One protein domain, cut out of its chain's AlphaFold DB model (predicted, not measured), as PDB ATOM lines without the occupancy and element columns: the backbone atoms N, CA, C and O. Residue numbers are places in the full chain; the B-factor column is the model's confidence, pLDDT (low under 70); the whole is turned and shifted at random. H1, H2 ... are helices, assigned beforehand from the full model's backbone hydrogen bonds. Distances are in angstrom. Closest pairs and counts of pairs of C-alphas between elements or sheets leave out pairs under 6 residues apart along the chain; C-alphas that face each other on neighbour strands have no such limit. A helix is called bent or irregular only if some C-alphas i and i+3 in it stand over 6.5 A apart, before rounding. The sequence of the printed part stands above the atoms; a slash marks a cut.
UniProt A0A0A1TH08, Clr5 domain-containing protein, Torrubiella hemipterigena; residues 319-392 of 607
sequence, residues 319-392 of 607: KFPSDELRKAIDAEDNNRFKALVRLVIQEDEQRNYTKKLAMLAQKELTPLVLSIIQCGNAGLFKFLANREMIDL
ATOM      1  N   LYS A 319     157.688 136.999 158.249       76.25
ATOM      2  CA  LYS A 319     156.529 137.662 157.624       76.25
ATOM      3  C   LYS A 319     155.298 136.756 157.511       76.25
ATOM      4  O   LYS A 319     154.257 137.211 157.038       76.25
ATOM      5  N   PHE A 320     155.398 135.485 157.898       80.38
ATOM      6  CA  PHE A 320     154.317 134.521 157.734       80.38
ATOM      7  C   PHE A 320     153.270 134.699 158.856       80.38
ATOM      8  O   PHE A 320     153.615 134.596 160.035       80.38
ATOM      9  N   PRO A 321     151.984 134.945 158.539       83.75
ATOM     10  CA  PRO A 321     150.966 135.328 159.519       83.75
ATOM     11  C   PRO A 321     150.378 134.117 160.273       83.75
ATOM     12  O   PRO A 321     149.164 133.910 160.279       83.75
ATOM     13  N   SER A 322     151.226 133.305 160.919       82.06
ATOM     14  CA  SER A 322     150.824 132.077 161.637       82.06
ATOM     15  C   SER A 322     149.706 132.316 162.654       82.06
ATOM     16  O   SER A 322     148.719 131.580 162.665       82.06
ATOM     17  N   ASP A 323     149.820 133.364 163.473       83.00
ATOM     18  CA  ASP A 323     148.839 133.662 164.522       83.00
ATOM     19  C   ASP A 323     147.506 134.168 163.962       83.00
ATOM     20  O   ASP A 323     146.450 133.882 164.525       83.00
ATOM     21  N   GLU A 324     147.518 134.896 162.842       85.38
ATOM     22  CA  GLU A 324     146.278 135.327 162.190       85.38
ATOM     23  C   GLU A 324     145.590 134.178 161.455       85.38
ATOM     24  O   GLU A 324     144.365 134.079 161.486       85.38
ATOM     25  N   LEU A 325     146.369 133.287 160.833       86.31
ATOM     26  CA  LEU A 325     145.865 132.054 160.234       86.31
ATOM     27  C   LEU A 325     145.256 131.139 161.302       86.31
ATOM     28  O   LEU A 325     144.172 130.605 161.081       86.31
ATOM     29  N   ARG A 326     145.895 131.017 162.473       85.12
ATOM     30  CA  ARG A 326     145.341 130.294 163.626       85.12
ATOM     31  C   ARG A 326     144.037 130.927 164.113       85.12
ATOM     32  O   ARG A 326     143.024 130.240 164.142       85.12
ATOM     33  N   LYS A 327     144.016 132.242 164.364       86.62
ATOM     34  CA  LYS A 327     142.789 132.976 164.735       86.62
ATOM     35  C   LYS A 327     141.672 132.828 163.695       86.62
ATOM     36  O   LYS A 327     140.508 132.774 164.069       86.62
ATOM     37  N   ALA A 328     141.999 132.750 162.403       87.62
ATOM     38  CA  ALA A 328     141.016 132.518 161.344       87.62
ATOM     39  C   ALA A 328     140.481 131.072 161.317       87.62
ATOM     40  O   ALA A 328     139.339 130.872 160.917       87.62
ATOM     41  N   ILE A 329     141.264 130.075 161.752       86.06
ATOM     42  CA  ILE A 329     140.774 128.703 161.978       86.06
ATOM     43  C   ILE A 329     139.863 128.674 163.211       86.06
ATOM     44  O   ILE A 329     138.738 128.195 163.111       86.06
ATOM     45  N   ASP A 330     140.324 129.239 164.331       84.44
ATOM     46  CA  ASP A 330     139.611 129.240 165.616       84.44
ATOM     47  C   ASP A 330     138.281 130.028 165.549       84.44
ATOM     48  O   ASP A 330     137.326 129.698 166.247       84.44
ATOM     49  N   ALA A 331     138.193 131.043 164.679       87.25
ATOM     50  CA  ALA A 331     136.971 131.804 164.385       87.25
ATOM     51  C   ALA A 331     136.147 131.250 163.198       87.25
ATOM     52  O   ALA A 331     135.209 131.906 162.747       87.25
ATOM     53  N   GLU A 332     136.529 130.095 162.639       84.94
ATOM     54  CA  GLU A 332     135.942 129.461 161.445       84.94
ATOM     55  C   GLU A 332     135.862 130.350 160.175       84.94
ATOM     56  O   GLU A 332     135.167 130.020 159.202       84.94
ATOM     57  N   ASP A 333     136.625 131.452 160.118       89.25
ATOM     58  CA  ASP A 333     136.662 132.382 158.985       89.25
ATOM     59  C   ASP A 333     137.478 131.819 157.812       89.25
ATOM     60  O   ASP A 333     138.620 132.174 157.489       89.25
ATOM     61  N   ASN A 334     136.782 130.942 157.103       89.56
ATOM     62  CA  ASN A 334     137.185 130.307 155.868       89.56
ATOM     63  C   ASN A 334     137.584 131.273 154.746       89.56
ATOM     64  O   ASN A 334     138.215 130.830 153.783       89.56
ATOM     65  N   ASN A 335     137.161 132.536 154.783       89.38
ATOM     66  CA  ASN A 335     137.435 133.500 153.721       89.38
ATOM     67  C   ASN A 335     138.688 134.308 154.047       89.38
ATOM     68  O   ASN A 335     139.577 134.382 153.194       89.38
ATOM     69  N   ARG A 336     138.819 134.794 155.287       88.75
ATOM     70  CA  ARG A 336     140.050 135.411 155.796       88.75
ATOM     71  C   ARG A 336     141.230 134.455 155.707       88.75
ATOM     72  O   ARG A 336     142.265 134.847 155.177       88.75
ATOM     73  N   PHE A 337     141.068 133.191 156.104       89.38
ATOM     74  CA  PHE A 337     142.137 132.194 155.975       89.38
ATOM     75  C   PHE A 337     142.620 132.055 154.519       89.38
ATOM     76  O   PHE A 337     143.815 132.133 154.238       89.38
ATOM     77  N   LYS A 338     141.695 131.907 153.558       88.75
ATOM     78  CA  LYS A 338     142.043 131.794 152.127       88.75
ATOM     79  C   LYS A 338     142.674 133.073 151.575       88.75
ATOM     80  O   LYS A 338     143.527 132.976 150.698       88.75
ATOM     81  N   ALA A 339     142.244 134.246 152.041       86.19
ATOM     82  CA  ALA A 339     142.813 135.531 151.646       86.19
ATOM     83  C   ALA A 339     144.251 135.689 152.161       86.19
ATOM     84  O   ALA A 339     145.143 135.970 151.366       86.19
ATOM     85  N   LEU A 340     144.499 135.402 153.443       86.00
ATOM     86  CA  LEU A 340     145.842 135.411 154.031       86.00
ATOM     87  C   LEU A 340     146.785 134.454 153.288       86.00
ATOM     88  O   LEU A 340     147.866 134.862 152.873       86.00
ATOM     89  N   VAL A 341     146.359 133.213 153.021       85.31
ATOM     90  CA  VAL A 341     147.186 132.249 152.270       85.31
ATOM     91  C   VAL A 341     147.486 132.723 150.839       85.31
ATOM     92  O   VAL A 341     148.615 132.560 150.383       85.31
ATOM     93  N   ARG A 342     146.523 133.345 150.140       84.56
ATOM     94  CA  ARG A 342     146.736 133.938 148.801       84.56
ATOM     95  C   ARG A 342     147.782 135.045 148.807       84.56
ATOM     96  O   ARG A 342     148.636 135.063 147.926       84.56
ATOM     97  N   LEU A 343     147.719 135.940 149.794       84.00
ATOM     98  CA  LEU A 343     148.679 137.035 149.957       84.00
ATOM     99  C   LEU A 343     150.091 136.495 150.225       84.00
ATOM    100  O   LEU A 343     151.052 136.967 149.628       84.00
ATOM    101  N   VAL A 344     150.207 135.465 151.069       83.31
ATOM    102  CA  VAL A 344     151.486 134.832 151.430       83.31
ATOM    103  C   VAL A 344     152.179 134.167 150.239       83.31
ATOM    104  O   VAL A 344     153.391 134.307 150.088       83.31
ATOM    105  N   ILE A 345     151.440 133.446 149.388       81.56
ATOM    106  CA  ILE A 345     152.019 132.793 148.196       81.56
ATOM    107  C   ILE A 345     152.091 133.708 146.969       81.56
ATOM    108  O   ILE A 345     152.606 133.270 145.941       81.56
ATOM    109  N   GLN A 346     151.571 134.938 147.076       81.00
ATOM    110  CA  GLN A 346     151.425 135.892 145.973       81.00
ATOM    111  C   GLN A 346     150.674 135.260 144.784       81.00
ATOM    112  O   GLN A 346     151.181 135.194 143.669       81.00
ATOM    113  N   GLU A 347     149.475 134.721 145.049       80.56
ATOM    114  CA  GLU A 347     148.639 134.088 144.016       80.56
ATOM    115  C   GLU A 347     148.005 135.140 143.095       80.56
ATOM    116  O   GLU A 347     147.099 135.864 143.515       80.56
ATOM    117  N   ASP A 348     148.434 135.172 141.831       75.44
ATOM    118  CA  ASP A 348     147.839 136.010 140.783       75.44
ATOM    119  C   ASP A 348     146.366 135.645 140.521       75.44
ATOM    120  O   ASP A 348     145.915 134.529 140.797       75.44
ATOM    121  N   GLU A 349     145.611 136.528 139.855       74.81
ATOM    122  CA  GLU A 349     144.218 136.256 139.447       74.81
ATOM    123  C   GLU A 349     144.067 134.975 138.598       74.81
ATOM    124  O   GLU A 349     143.041 134.291 138.657       74.81
ATOM    125  N   GLN A 350     145.116 134.601 137.856       74.88
ATOM    126  CA  GLN A 350     145.185 133.369 137.058       74.88
ATOM    127  C   GLN A 350     145.550 132.108 137.870       74.88
ATOM    128  O   GLN A 350     145.605 131.016 137.310       74.88
ATOM    129  N   ARG A 351     145.745 132.234 139.191       74.62
ATOM    130  CA  ARG A 351     146.221 131.198 140.131       74.62
ATOM    131  C   ARG A 351     147.664 130.737 139.933       74.62
ATOM    132  O   ARG A 351     148.015 129.627 140.336       74.62
ATOM    133  N   ASN A 352     148.497 131.586 139.344       74.62
ATOM    134  CA  ASN A 352     149.934 131.354 139.288       74.62
ATOM    135  C   ASN A 352     150.579 131.772 140.615       74.62
ATOM    136  O   ASN A 352     150.164 132.745 141.236       74.62
ATOM    137  N   TYR A 353     151.568 130.999 141.055       82.06
ATOM    138  CA  TYR A 353     152.421 131.266 142.215       82.06
ATOM    139  C   TYR A 353     153.720 130.466 142.048       82.06
ATOM    140  O   TYR A 353     153.760 129.463 141.323       82.06
ATOM    141  N   THR A 354     154.809 130.878 142.701       79.75
ATOM    142  CA  THR A 354     156.083 130.153 142.573       79.75
ATOM    143  C   THR A 354     156.103 128.899 143.450       79.75
ATOM    144  O   THR A 354     155.678 128.908 144.609       79.75
ATOM    145  N   LYS A 355     156.664 127.798 142.928       78.94
ATOM    146  CA  LYS A 355     156.831 126.554 143.705       78.94
ATOM    147  C   LYS A 355     157.716 126.741 144.944       78.94
ATOM    148  O   LYS A 355     157.492 126.061 145.941       78.94
ATOM    149  N   LYS A 356     158.670 127.686 144.906       79.06
ATOM    150  CA  LYS A 356     159.514 128.047 146.057       79.06
ATOM    151  C   LYS A 356     158.653 128.584 147.209       79.06
ATOM    152  O   LYS A 356     158.678 128.006 148.287       79.06
ATOM    153  N   LEU A 357     157.813 129.597 146.962       78.38
ATOM    154  CA  LEU A 357     156.921 130.163 147.989       78.38
ATOM    155  C   LEU A 357     155.926 129.134 148.546       78.38
ATOM    156  O   LEU A 357     155.693 129.103 149.753       78.38
ATOM    157  N   ALA A 358     155.381 128.251 147.702       78.31
ATOM    158  CA  ALA A 358     154.492 127.181 148.162       78.31
ATOM    159  C   ALA A 358     155.194 126.190 149.111       78.31
ATOM    160  O   ALA A 358     154.596 125.778 150.103       78.31
ATOM    161  N   MET A 359     156.462 125.851 148.847       78.19
ATOM    162  CA  MET A 359     157.278 124.977 149.699       78.19
ATOM    163  C   MET A 359     157.658 125.647 151.032       78.19
ATOM    164  O   MET A 359     157.621 124.999 152.077       78.19
ATOM    165  N   LEU A 360     157.956 126.952 151.029       78.94
ATOM    166  CA  LEU A 360     158.202 127.701 152.270       78.94
ATOM    167  C   LEU A 360     156.932 127.805 153.123       78.94
ATOM    168  O   LEU A 360     156.954 127.529 154.321       78.94
ATOM    169  N   ALA A 361     155.799 128.127 152.495       80.06
ATOM    170  CA  ALA A 361     154.510 128.175 153.170       80.06
ATOM    171  C   ALA A 361     154.098 126.807 153.737       80.06
ATOM    172  O   ALA A 361     153.560 126.748 154.834       80.06
ATOM    173  N   GLN A 362     154.379 125.711 153.025       80.06
ATOM    174  CA  GLN A 362     154.113 124.334 153.455       80.06
ATOM    175  C   GLN A 362     154.832 123.970 154.768       80.06
ATOM    176  O   GLN A 362     154.215 123.342 155.635       80.06
ATOM    177  N   LYS A 363     156.090 124.402 154.963       78.44
ATOM    178  CA  LYS A 363     156.824 124.212 156.233       78.44
ATOM    179  C   LYS A 363     156.078 124.846 157.415       78.44
ATOM    180  O   LYS A 363     155.814 124.166 158.402       78.44
ATOM    181  N   GLU A 364     155.671 126.110 157.291       80.25
ATOM    182  CA  GLU A 364     154.989 126.849 158.370       80.25
ATOM    183  C   GLU A 364     153.501 126.465 158.533       80.25
ATOM    184  O   GLU A 364     152.966 126.507 159.640       80.25
ATOM    185  N   LEU A 365     152.824 126.017 157.466       82.25
ATOM    186  CA  LEU A 365     151.441 125.520 157.532       82.25
ATOM    187  C   LEU A 365     151.312 124.125 158.145       82.25
ATOM    188  O   LEU A 365     150.232 123.798 158.627       82.25
ATOM    189  N   THR A 366     152.361 123.302 158.139       77.38
ATOM    190  CA  THR A 366     152.330 121.918 158.650       77.38
ATOM    191  C   THR A 366     151.666 121.776 160.040       77.38
ATOM    192  O   THR A 366     150.728 120.985 160.158       77.38
ATOM    193  N   PRO A 367     152.022 122.560 161.081       75.62
ATOM    194  CA  PRO A 367     151.310 122.517 162.366       75.62
ATOM    195  C   PRO A 367     149.849 123.001 162.286       75.62
ATOM    196  O   PRO A 367     148.983 122.442 162.956       75.62
ATOM    197  N   LEU A 368     149.541 123.996 161.447       82.62
ATOM    198  CA  LEU A 368     148.181 124.530 161.264       82.62
ATOM    199  C   LEU A 368     147.266 123.573 160.477       82.62
ATOM    200  O   LEU A 368     146.049 123.591 160.645       82.62
ATOM    201  N   VAL A 369     147.823 122.697 159.638       82.12
ATOM    202  CA  VAL A 369     147.041 121.657 158.953       82.12
ATOM    203  C   VAL A 369     146.451 120.668 159.962       82.12
ATOM    204  O   VAL A 369     145.331 120.209 159.750       82.12
ATOM    205  N   LEU A 370     147.121 120.394 161.090       80.75
ATOM    206  CA  LEU A 370     146.569 119.532 162.143       80.75
ATOM    207  C   LEU A 370     145.316 120.124 162.795       80.75
ATOM    208  O   LEU A 370     144.355 119.380 162.985       80.75
ATOM    209  N   SER A 371     145.272 121.432 163.076       82.56
ATOM    210  CA  SER A 371     144.061 122.064 163.619       82.56
ATOM    211  C   SER A 371     142.945 122.150 162.573       82.56
ATOM    212  O   SER A 371     141.806 121.819 162.883       82.56
ATOM    213  N   ILE A 372     143.259 122.450 161.304       83.56
ATOM    214  CA  ILE A 372     142.286 122.375 160.191       83.56
ATOM    215  C   ILE A 372     141.661 120.979 160.085       83.56
ATOM    216  O   ILE A 372     140.452 120.861 159.855       83.56
ATOM    217  N   ILE A 373     142.474 119.928 160.255       81.50
ATOM    218  CA  ILE A 373     141.979 118.555 160.347       81.50
ATOM    219  C   ILE A 373     141.138 118.405 161.613       81.50
ATOM    220  O   ILE A 373     139.998 118.007 161.483       81.50
ATOM    221  N   GLN A 374     141.596 118.749 162.817       81.94
ATOM    222  CA  GLN A 374     140.797 118.595 164.047       81.94
ATOM    223  C   GLN A 374     139.416 119.278 163.975       81.94
ATOM    224  O   GLN A 374     138.418 118.641 164.305       81.94
ATOM    225  N   CYS A 375     139.329 120.492 163.423       81.81
ATOM    226  CA  CYS A 375     138.076 121.217 163.173       81.81
ATOM    227  C   CYS A 375     137.190 120.604 162.062       81.81
ATOM    228  O   CYS A 375     136.106 121.107 161.784       81.81
ATOM    229  N   GLY A 376     137.639 119.554 161.367       81.62
ATOM    230  CA  GLY A 376     136.886 118.887 160.298       81.62
ATOM    231  C   GLY A 376     136.723 119.709 159.021       81.62
ATOM    232  O   GLY A 376     135.863 119.409 158.185       81.62
ATOM    233  N   ASN A 377     137.543 120.747 158.839       85.06
ATOM    234  CA  ASN A 377     137.339 121.750 157.804       85.06
ATOM    235  C   ASN A 377     137.880 121.291 156.437       85.06
ATOM    236  O   ASN A 377     138.910 121.740 155.918       85.06
ATOM    237  N   ALA A 378     137.110 120.403 155.807       84.50
ATOM    238  CA  ALA A 378     137.391 119.853 154.485       84.50
ATOM    239  C   ALA A 378     137.511 120.926 153.385       84.50
ATOM    240  O   ALA A 378     138.165 120.691 152.366       84.50
ATOM    241  N   GLY A 379     136.894 122.099 153.573       84.69
ATOM    242  CA  GLY A 379     136.968 123.226 152.645       84.69
ATOM    243  C   GLY A 379     138.361 123.853 152.600       84.69
ATOM    244  O   GLY A 379     138.921 124.017 151.512       84.69
ATOM    245  N   LEU A 380     138.942 124.152 153.768       85.44
ATOM    246  CA  LEU A 380     140.319 124.643 153.881       85.44
ATOM    247  C   LEU A 380     141.335 123.572 153.494       85.44
ATOM    248  O   LEU A 380     142.225 123.846 152.688       85.44
ATOM    249  N   PHE A 381     141.151 122.335 153.960       85.69
ATOM    250  CA  PHE A 381     142.034 121.231 153.590       85.69
ATOM    251  C   PHE A 381     142.105 121.044 152.066       85.69
ATOM    252  O   PHE A 381     143.187 120.965 151.485       85.69
ATOM    253  N   LYS A 382     140.955 121.056 151.378       83.88
ATOM    254  CA  LYS A 382     140.892 120.960 149.912       83.88
ATOM    255  C   LYS A 382     141.510 122.170 149.208       83.88
ATOM    256  O   LYS A 382     142.102 122.000 148.143       83.88
ATOM    257  N   PHE A 383     141.374 123.372 149.769       86.31
ATOM    258  CA  PHE A 383     141.973 124.598 149.235       86.31
ATOM    259  C   PHE A 383     143.510 124.556 149.272       86.31
ATOM    260  O   PHE A 383     144.140 124.891 148.265       86.31
ATOM    261  N   LEU A 384     144.084 124.093 150.386       84.38
ATOM    262  CA  LEU A 384     145.527 123.918 150.585       84.38
ATOM    263  C   LEU A 384     146.082 122.755 149.749       84.38
ATOM    264  O   LEU A 384     147.056 122.920 149.019       84.38
ATOM    265  N   ALA A 385     145.409 121.599 149.764       81.38
ATOM    266  CA  ALA A 385     145.799 120.428 148.976       81.38
ATOM    267  C   ALA A 385     145.729 120.674 147.455       81.38
ATOM    268  O   ALA A 385     146.415 120.004 146.688       81.38
ATOM    269  N   ASN A 386     144.897 121.616 146.993       83.69
ATOM    270  CA  ASN A 386     144.859 122.045 145.589       83.69
ATOM    271  C   ASN A 386     146.038 122.941 145.181       83.69
ATOM    272  O   ASN A 386     146.224 123.137 143.986       83.69
ATOM    273  N   ARG A 387     146.789 123.494 146.141       82.94
ATOM    274  CA  ARG A 387     147.952 124.364 145.907       82.94
ATOM    275  C   ARG A 387     149.289 123.667 146.168       82.94
ATOM    276  O   ARG A 387     150.321 124.323 146.231       82.94
ATOM    277  N   GLU A 388     149.269 122.350 146.371       78.50
ATOM    278  CA  GLU A 388     150.446 121.545 146.747       78.50
ATOM    279  C   GLU A 388     151.082 121.976 148.095       78.50
ATOM    280  O   GLU A 388     152.153 121.510 148.465       78.50
ATOM    281  N   MET A 389     150.384 122.794 148.900       75.06
ATOM    282  CA  MET A 389     150.877 123.365 150.170       75.06
ATOM    283  C   MET A 389     150.828 122.399 151.363       75.06
ATOM    284  O   MET A 389     151.077 122.795 152.497       75.06
ATOM    285  N   ILE A 390     150.473 121.137 151.128       72.81
ATOM    286  CA  ILE A 390     150.465 120.077 152.137       72.81
ATOM    287  C   ILE A 390     151.402 118.983 151.632       72.81
ATOM    288  O   ILE A 390     151.095 118.368 150.609       72.81
ATOM    289  N   ASP A 391     152.516 118.720 152.326       66.88
ATOM    290  CA  ASP A 391     153.402 117.604 151.964       66.88
ATOM    291  C   ASP A 391     152.792 116.273 152.418       66.88
ATOM    292  O   ASP A 391     153.193 115.653 153.407       66.88
ATOM    293  N   LEU A 392     151.815 115.819 151.639       60.78
ATOM    294  CA  LEU A 392     151.169 114.515 151.731       60.78
ATOM    295  C   LEU A 392     152.090 113.355 151.283       60.78
ATOM    296  O   LEU A 392     151.593 112.283 150.935       60.78
TER     297      LEU A 392
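What this domain is: This is residues 319 to 392 of the 607 residues of the protein "Clr5 domain-containing protein" of Torrubiella hemipterigena (UniProt A0A0A1TH08). Two helical hairpins, H1 with H2 and H3b with H4, lie face to face as two layers, H1 alongside H3b and H2 partly alongside H4. Arm H3a of the bent helix H3 crosses the end where H1 begins and H2 ends. The printed part has 74 residues with four named helices, H1 to H4 in order, and no named strand: all helix. It is compact and rounded, with a radius of gyration of the C-alphas of 11.2 A and spans of 28 by 24 by 22 A.

How they stand to each other: Start at H1, residues 322 to 330; it touches H2, residues 334 to 345, closest at C-alphas 328 and 337, 5.5 A, a hairpin at a shallow tilt of 20 degrees, opposite ways. H3, residues 355 to 374, was assigned as one helix by its hydrogen bonds but is bent: C-alphas 364 and 367 are 6.9 A apart. Its arms, H3a to 364 and H3b from 367, stand about perpendicular, only just, at 72 degrees. H2 touches H3a with residues 344 to 345 alone, closest at C-alphas 345 and 357, 5.6 A, a steep tilt of 54 degrees. H1 touches H3b, closest at C-alphas 329 and 372, 6.7 A, at 4 degrees, a shallow tilt, the same way. H4, residues 378 to 385, makes a hairpin with H3b, closest at C-alphas 372 and 381, 6.7 A, a shallow tilt of 31 degrees, opposite ways. H4 touches H2 residues 334 to 338 alone, closest at C-alphas 334 and 380, 6.8 A. H1 and H4 are apart. Every O i to N i+4 pair is within hydrogen-bond range in H1 and H4; the counts are 7 of 8 in H2, 5 of 6 in H3a and 3 of 4 in H3b.

Where its parts are: Find C-alpha 322 at (150.824, 132.077, 161.637); H1 runs 12.2 A from there, and H2 16.9 A. H3a covers 14.8 A and H3b 11.3 A. H4 covers 10.1 A, to C-alpha 385 at (145.799, 120.428, 148.976).

The domain as a whole: The C-alphas farthest apart, of Gln 350 and Gln 374, are 31.1 A apart. The printed part has no cut; the links H1 to H2 and H3 to H4 are tight, and H2 to H3 is short. Mean pLDDT of the printed part is 81.7; residues 391 to 392 are under 70.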